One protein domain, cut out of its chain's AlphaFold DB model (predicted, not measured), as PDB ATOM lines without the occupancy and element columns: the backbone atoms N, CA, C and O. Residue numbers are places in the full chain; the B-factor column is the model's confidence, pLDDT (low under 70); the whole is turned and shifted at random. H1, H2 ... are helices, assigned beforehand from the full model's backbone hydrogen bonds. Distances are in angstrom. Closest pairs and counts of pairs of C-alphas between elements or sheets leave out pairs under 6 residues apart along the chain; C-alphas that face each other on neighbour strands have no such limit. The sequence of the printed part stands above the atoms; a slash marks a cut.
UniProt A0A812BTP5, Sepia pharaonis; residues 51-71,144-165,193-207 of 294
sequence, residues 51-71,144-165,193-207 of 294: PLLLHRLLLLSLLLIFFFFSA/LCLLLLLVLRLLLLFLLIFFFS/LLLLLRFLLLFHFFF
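This is residues 51 to 71, 144 to 165 and 193 to 207 of the 294 residues of a protein of Sepia pharaonis (UniProt A0A812BTP5). Three nearly straight helices lie side by side in a row and make a flat, one-layer slab, with H2 in the middle, H1 along one side of it and H3 along the other. H1 and H2 run the same way and the shorter H3 runs back against them; the contacts between the helices are few. The printed part has 58 residues in three pieces, with three named helices in the order H1, H2, H3 and no named strand; the class is all helix. The whole is only just loose, close to compact, with a radius of gyration of the C-alphas of 12.8 A, and it spans 33 by 29 by 9 A.

H1, residues 51 to 71, and H2, residues 144 to 165, are close but not clearly touching. Their closest C-alphas, those of Ser 61 and Val 151, are 6.9 A apart. They run the same way at a shallow tilt of 10 degrees. H2 and H3, residues 193 to 207, are also close but not clearly touching, the closest C-alphas being those of Leu 156 and Leu 197, 7.7 A apart. They run opposite ways at a shallow tilt of 14 degrees. H1 and H3 are apart. In H1, H2 and H3 every O i to N i+4 pair is within hydrogen-bond range.

H1 begins at C-alpha 51, at (178.044, 263.662, 333.560), and measures 30.3 A from first to last C-alpha. H2 has 22 residues and measures 31.3 A; its C-alpha 144 is at (182.629, 266.656, 343.770). H3 has 15 residues, measures 20.9 A and ends at C-alpha 207, at (184.215, 269.785, 355.394).

The two C-alphas farthest apart, those of Ser 70 and Phe 206, are 35.3 A apart. Residues 72 to 143 are not printed, and C-alphas 71 and 144 stand 29.0 A apart across this cut. Residues 166 to 192 are not printed either, with 14.8 A between C-alphas 165 and 193. The mean pLDDT of the printed part is 75.1; residues 68 to 71, 199 and 203 to 207 are under 70.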
ATOM      1  N   PRO A  51     178.434 265.078 333.547       73.62
ATOM      2  CA  PRO A  51     178.044 263.662 333.560       73.62
ATOM      3  C   PRO A  51     179.162 262.750 333.039       73.62
ATOM      4  O   PRO A  51     179.332 261.632 333.519       73.62
ATOM      5  N   LEU A  52     179.974 263.254 332.107       78.06
ATOM      6  CA  LEU A  52     181.100 262.529 331.533       78.06
ATOM      7  C   LEU A  52     182.239 262.361 332.553       78.06
ATOM      8  O   LEU A  52     182.819 261.281 332.657       78.06
ATOM      9  N   LEU A  53     182.523 263.393 333.354       75.00
ATOM     10  CA  LEU A  53     183.521 263.332 334.425       75.00
ATOM     11  C   LEU A  53     183.089 262.387 335.555       75.00
ATOM     12  O   LEU A  53     183.891 261.565 336.000       75.00
ATOM     13  N   LEU A  54     181.818 262.448 335.969       75.88
ATOM     14  CA  LEU A  54     181.249 261.535 336.964       75.88
ATOM     15  C   LEU A  54     181.338 260.079 336.493       75.88
ATOM     16  O   LEU A  54     181.791 259.210 337.238       75.88
ATOM     17  N   HIS A  55     180.962 259.825 335.238       81.06
ATOM     18  CA  HIS A  55     181.045 258.499 334.638       81.06
ATOM     19  C   HIS A  55     182.485 257.970 334.619       81.06
ATOM     20  O   HIS A  55     182.725 256.839 335.039       81.06
ATOM     21  N   ARG A  56     183.463 258.799 334.222       80.31
ATOM     22  CA  ARG A  56     184.886 258.422 334.241       80.31
ATOM     23  C   ARG A  56     185.383 258.104 335.654       80.31
ATOM     24  O   ARG A  56     186.070 257.105 335.836       80.31
ATOM     25  N   LEU A  57     185.029 258.903 336.659       76.19
ATOM     26  CA  LEU A  57     185.441 258.641 338.043       76.19
ATOM     27  C   LEU A  57     184.826 257.353 338.603       76.19
ATOM     28  O   LEU A  57     185.513 256.587 339.278       76.19
ATOM     29  N   LEU A  58     183.564 257.073 338.274       77.31
ATOM     30  CA  LEU A  58     182.906 255.830 338.669       77.31
ATOM     31  C   LEU A  58     183.577 254.620 337.998       77.31
ATOM     32  O   LEU A  58     183.872 253.630 338.666       77.31
ATOM     33  N   LEU A  59     183.919 254.730 336.714       81.06
ATOM     34  CA  LEU A  59     184.617 253.684 335.964       81.06
ATOM     35  C   LEU A  59     186.035 253.438 336.509       81.06
ATOM     36  O   LEU A  59     186.422 252.286 336.683       81.06
ATOM     37  N   LEU A  60     186.768 254.497 336.881       79.06
ATOM     38  CA  LEU A  60     188.053 254.386 337.583       79.06
ATOM     39  C   LEU A  60     187.901 253.624 338.906       79.06
ATOM     40  O   LEU A  60     188.700 252.736 339.197       79.06
ATOM     41  N   SER A  61     186.876 253.955 339.701       74.62
ATOM     42  CA  SER A  61     186.639 253.288 340.985       74.62
ATOM     43  C   SER A  61     186.350 251.793 340.810       74.62
ATOM     44  O   SER A  61     186.938 250.975 341.511       74.62
ATOM     45  N   LEU A  62     185.535 251.423 339.815       78.25
ATOM     46  CA  LEU A  62     185.251 250.028 339.468       78.25
ATOM     47  C   LEU A  62     186.498 249.293 338.971       78.25
ATOM     48  O   LEU A  62     186.724 248.148 339.354       78.25
ATOM     49  N   LEU A  63     187.317 249.946 338.145       80.69
ATOM     50  CA  LEU A  63     188.535 249.354 337.597       80.69
ATOM     51  C   LEU A  63     189.591 249.120 338.683       80.69
ATOM     52  O   LEU A  63     190.244 248.080 338.678       80.69
ATOM     53  N   LEU A  64     189.705 250.035 339.654       75.50
ATOM     54  CA  LEU A  64     190.525 249.837 340.851       75.50
ATOM     55  C   LEU A  64     190.016 248.654 341.680       75.50
ATOM     56  O   LEU A  64     190.803 247.767 341.999       75.50
ATOM     57  N   ILE A  65     188.711 248.593 341.971       74.06
ATOM     58  CA  ILE A  65     188.108 247.471 342.710       74.06
ATOM     59  C   ILE A  65     188.401 246.139 342.002       74.06
ATOM     60  O   ILE A  65     188.820 245.180 342.648       74.06
ATOM     61  N   PHE A  66     188.241 246.088 340.677       75.38
ATOM     62  CA  PHE A  66     188.511 244.889 339.884       75.38
ATOM     63  C   PHE A  66     189.993 244.493 339.912       75.38
ATOM     64  O   PHE A  66     190.305 243.333 340.173       75.38
ATOM     65  N   PHE A  67     190.907 245.448 339.697       75.81
ATOM     66  CA  PHE A  67     192.353 245.211 339.739       75.81
ATOM     67  C   PHE A  67     192.783 244.582 341.064       75.81
ATOM     68  O   PHE A  67     193.507 243.586 341.082       75.81
ATOM     69  N   PHE A  68     192.301 245.136 342.174       65.38
ATOM     70  CA  PHE A  68     192.625 244.615 343.490       65.38
ATOM     71  C   PHE A  68     191.977 243.254 343.769       65.38
ATOM     72  O   PHE A  68     192.633 242.391 344.349       65.38
ATOM     73  N   PHE A  69     190.737 243.028 343.326       69.50
ATOM     74  CA  PHE A  69     190.085 241.724 343.464       69.50
ATOM     75  C   PHE A  69     190.863 240.632 342.715       69.50
ATOM     76  O   PHE A  69     191.122 239.566 343.275       69.50
ATOM     77  N   SER A  70     191.317 240.924 341.490       69.44
ATOM     78  CA  SER A  70     192.187 240.029 340.718       69.44
ATOM     79  C   SER A  70     193.536 239.773 341.395       69.44
ATOM     80  O   SER A  70     194.036 238.658 341.323       69.44
ATOM     81  N   ALA A  71     194.116 240.771 342.070       64.69
ATOM     82  CA  ALA A  71     195.364 240.595 342.815       64.69
ATOM     83  C   ALA A  71     195.184 239.749 344.091       64.69
ATOM     84  O   ALA A  71     196.102 239.045 344.499       64.69
ATOM     85  N   LEU A 144     181.256 267.154 343.811       78.94
ATOM     86  CA  LEU A 144     182.629 266.656 343.770       78.94
ATOM     87  C   LEU A 144     183.094 266.176 345.152       78.94
ATOM     88  O   LEU A 144     183.746 265.137 345.250       78.94
ATOM     89  N   CYS A 145     182.703 266.869 346.224       77.62
ATOM     90  CA  CYS A 145     183.006 266.421 347.578       77.62
ATOM     91  C   CYS A 145     182.237 265.151 347.968       77.62
ATOM     92  O   CYS A 145     182.827 264.241 348.550       77.62
ATOM     93  N   LEU A 146     180.945 265.053 347.638       79.12
ATOM     94  CA  LEU A 146     180.161 263.836 347.877       79.12
ATOM     95  C   LEU A 146     180.747 262.641 347.121       79.12
ATOM     96  O   LEU A 146     180.836 261.545 347.671       79.12
ATOM     97  N   LEU A 147     181.205 262.863 345.888       81.06
ATOM     98  CA  LEU A 147     181.864 261.843 345.085       81.06
ATOM     99  C   LEU A 147     183.199 261.407 345.698       81.06
ATOM    100  O   LEU A 147     183.453 260.210 345.805       81.06
ATOM    101  N   LEU A 148     184.028 262.356 346.142       78.88
ATOM    102  CA  LEU A 148     185.277 262.050 346.839       78.88
ATOM    103  C   LEU A 148     185.008 261.222 348.102       78.88
ATOM    104  O   LEU A 148     185.680 260.222 348.342       78.88
ATOM    105  N   LEU A 149     183.990 261.601 348.877       79.25
ATOM    106  CA  LEU A 149     183.607 260.902 350.098       79.25
ATOM    107  C   LEU A 149     183.074 259.491 349.816       79.25
ATOM    108  O   LEU A 149     183.375 258.560 350.563       79.25
ATOM    109  N   LEU A 150     182.335 259.311 348.719       81.06
ATOM    110  CA  LEU A 150     181.887 258.002 348.255       81.06
ATOM    111  C   LEU A 150     183.076 257.113 347.869       81.06
ATOM    112  O   LEU A 150     183.165 255.986 348.351       81.06
ATOM    113  N   VAL A 151     184.002 257.621 347.049       79.31
ATOM    114  CA  VAL A 151     185.220 256.894 346.639       79.31
ATOM    115  C   VAL A 151     186.033 256.484 347.862       79.31
ATOM    116  O   VAL A 151     186.470 255.342 347.974       79.31
ATOM    117  N   LEU A 152     186.178 257.396 348.814       78.12
ATOM    118  CA  LEU A 152     186.915 257.180 350.046       78.12
ATOM    119  C   LEU A 152     186.245 256.126 350.949       78.12
ATOM    120  O   LEU A 152     186.923 255.253 351.490       78.12
ATOM    121  N   ARG A 153     184.910 256.148 351.064       79.31
ATOM    122  CA  ARG A 153     184.135 255.132 351.795       79.31
ATOM    123  C   ARG A 153     184.237 253.756 351.134       79.31
ATOM    124  O   ARG A 153     184.376 252.762 351.843       79.31
ATOM    125  N   LEU A 154     184.198 253.696 349.801       80.06
ATOM    126  CA  LEU A 154     184.392 252.458 349.041       80.06
ATOM    127  C   LEU A 154     185.804 251.899 349.231       80.06
ATOM    128  O   LEU A 154     185.952 250.703 349.462       80.06
ATOM    129  N   LEU A 155     186.827 252.756 349.206       79.38
ATOM    130  CA  LEU A 155     188.214 252.365 349.455       79.38
ATOM    131  C   LEU A 155     188.403 251.807 350.874       79.38
ATOM    132  O   LEU A 155     189.090 250.806 351.057       79.38
ATOM    133  N   LEU A 156     187.757 252.410 351.875       77.81
ATOM    134  CA  LEU A 156     187.825 251.931 353.255       77.81
ATOM    135  C   LEU A 156     187.093 250.596 353.442       77.81
ATOM    136  O   LEU A 156     187.623 249.695 354.090       77.81
ATOM    137  N   LEU A 157     185.908 250.444 352.846       79.94
ATOM    138  CA  LEU A 157     185.173 249.177 352.849       79.94
ATOM    139  C   LEU A 157     185.972 248.076 352.140       79.94
ATOM    140  O   LEU A 157     186.036 246.952 352.627       79.94
ATOM    141  N   PHE A 158     186.637 248.418 351.038       77.88
ATOM    142  CA  PHE A 158     187.540 247.521 350.333       77.88
ATOM    143  C   PHE A 158     188.729 247.085 351.209       77.88
ATOM    144  O   PHE A 158     188.969 245.887 351.348       77.88
ATOM    145  N   LEU A 159     189.436 248.026 351.850       77.75
ATOM    146  CA  LEU A 159     190.542 247.720 352.769       77.75
ATOM    147  C   LEU A 159     190.095 246.821 353.926       77.75
ATOM    148  O   LEU A 159     190.825 245.916 354.325       77.75
ATOM    149  N   LEU A 160     188.887 247.051 354.440       78.00
ATOM    150  CA  LEU A 160     188.302 246.245 355.502       78.00
ATOM    151  C   LEU A 160     188.017 244.812 355.026       78.00
ATOM    152  O   LEU A 160     188.411 243.867 355.704       78.00
ATOM    153  N   ILE A 161     187.408 244.639 353.846       77.62
ATOM    154  CA  ILE A 161     187.199 243.312 353.242       77.62
ATOM    155  C   ILE A 161     188.539 242.606 353.035       77.62
ATOM    156  O   ILE A 161     188.687 241.466 353.462       77.62
ATOM    157  N   PHE A 162     189.526 243.286 352.446       76.50
ATOM    158  CA  PHE A 162     190.860 242.731 352.224       76.50
ATOM    159  C   PHE A 162     191.509 242.264 353.535       76.50
ATOM    160  O   PHE A 162     192.021 241.146 353.613       76.50
ATOM    161  N   PHE A 163     191.422 243.078 354.591       73.19
ATOM    162  CA  PHE A 163     191.937 242.731 355.913       73.19
ATOM    163  C   PHE A 163     191.258 241.477 356.482       73.19
ATOM    164  O   PHE A 163     191.944 240.541 356.903       73.19
ATOM    165  N   PHE A 164     189.926 241.404 356.431       73.19
ATOM    166  CA  PHE A 164     189.196 240.219 356.881       73.19
ATOM    167  C   PHE A 164     189.536 238.983 356.034       73.19
ATOM    168  O   PHE A 164     189.836 237.932 356.595       73.19
ATOM    169  N   SER A 165     189.599 239.097 354.707       73.31
ATOM    170  CA  SER A 165     189.981 237.989 353.820       73.31
ATOM    171  C   SER A 165     191.400 237.470 354.087       73.31
ATOM    172  O   SER A 165     191.624 236.258 354.081       73.31
ATOM    173  N   LEU A 193     194.686 251.258 359.602       74.44
ATOM    174  CA  LEU A 193     193.254 251.344 359.305       74.44
ATOM    175  C   LEU A 193     192.536 252.305 360.263       74.44
ATOM    176  O   LEU A 193     191.760 253.152 359.820       74.44
ATOM    177  N   LEU A 194     192.821 252.211 361.565       74.56
ATOM    178  CA  LEU A 194     192.277 253.124 362.574       74.56
ATOM    179  C   LEU A 194     192.725 254.570 362.328       74.56
ATOM    180  O   LEU A 194     191.921 255.497 362.460       74.56
ATOM    181  N   LEU A 195     193.982 254.768 361.927       72.81
ATOM    182  CA  LEU A 195     194.509 256.081 361.568       72.81
ATOM    183  C   LEU A 195     193.788 256.660 360.343       72.81
ATOM    184  O   LEU A 195     193.384 257.824 360.363       72.81
ATOM    185  N   LEU A 196     193.575 255.843 359.308       72.44
ATOM    186  CA  LEU A 196     192.866 256.245 358.095       72.44
ATOM    187  C   LEU A 196     191.404 256.603 358.390       72.44
ATOM    188  O   LEU A 196     190.919 257.639 357.935       72.44
ATOM    189  N   LEU A 197     190.711 255.789 359.192       70.50
ATOM    190  CA  LEU A 197     189.332 256.051 359.605       70.50
ATOM    191  C   LEU A 197     189.228 257.363 360.394       70.50
ATOM    192  O   LEU A 197     188.324 258.166 360.162       70.50
ATOM    193  N   ARG A 198     190.186 257.614 361.293       75.31
ATOM    194  CA  ARG A 198     190.247 258.855 362.069       75.31
ATOM    195  C   ARG A 198     190.494 260.068 361.175       75.31
ATOM    196  O   ARG A 198     189.854 261.098 361.376       75.31
ATOM    197  N   PHE A 199     191.368 259.945 360.177       68.06
ATOM    198  CA  PHE A 199     191.598 261.003 359.195       68.06
ATOM    199  C   PHE A 199     190.339 261.292 358.365       68.06
ATOM    200  O   PHE A 199     189.989 262.457 358.186       68.06
ATOM    201  N   LEU A 200     189.605 260.254 357.939       70.50
ATOM    202  CA  LEU A 200     188.305 260.399 357.268       70.50
ATOM    203  C   LEU A 200     187.324 261.217 358.088       70.50
ATOM    204  O   LEU A 200     186.680 262.125 357.568       70.50
ATOM    205  N   LEU A 201     187.179 260.840 359.358       71.88
ATOM    206  CA  LEU A 201     186.211 261.446 360.254       71.88
ATOM    207  C   LEU A 201     186.537 262.928 360.444       71.88
ATOM    208  O   LEU A 201     185.647 263.772 360.394       71.88
ATOM    209  N   LEU A 202     187.826 263.241 360.589       72.38
ATOM    210  CA  LEU A 202     188.314 264.604 360.760       72.38
ATOM    211  C   LEU A 202     188.142 265.431 359.480       72.38
ATOM    212  O   LEU A 202     187.714 266.579 359.551       72.38
ATOM    213  N   PHE A 203     188.393 264.836 358.311       68.94
ATOM    214  CA  PHE A 203     188.141 265.469 357.018       68.94
ATOM    215  C   PHE A 203     186.649 265.741 356.797       68.94
ATOM    216  O   PHE A 203     186.273 266.833 356.380       68.94
ATOM    217  N   HIS A 204     185.787 264.774 357.118       67.62
ATOM    218  CA  HIS A 204     184.342 264.940 357.010       67.62
ATOM    219  C   HIS A 204     183.831 266.028 357.956       67.62
ATOM    220  O   HIS A 204     183.063 266.888 357.532       67.62
ATOM    221  N   PHE A 205     184.300 266.032 359.206       69.31
ATOM    222  CA  PHE A 205     183.960 267.064 360.180       69.31
ATOM    223  C   PHE A 205     184.426 268.448 359.718       69.31
ATOM    224  O   PHE A 205     183.649 269.397 359.751       69.31
ATOM    225  N   PHE A 206     185.664 268.556 359.222       67.44
ATOM    226  CA  PHE A 206     186.198 269.798 358.669       67.44
ATOM    227  C   PHE A 206     185.355 270.301 357.496       67.44
ATOM    228  O   PHE A 206     184.987 271.472 357.462       67.44
ATOM    229  N   PHE A 207     185.012 269.416 356.557       63.19
ATOM    230  CA  PHE A 207     184.215 269.785 355.394       63.19
ATOM    231  C   PHE A 207     182.802 270.216 355.791       63.19
ATOM    232  O   PHE A 207     182.345 271.276 355.369       63.19
TER     233      PHE A 207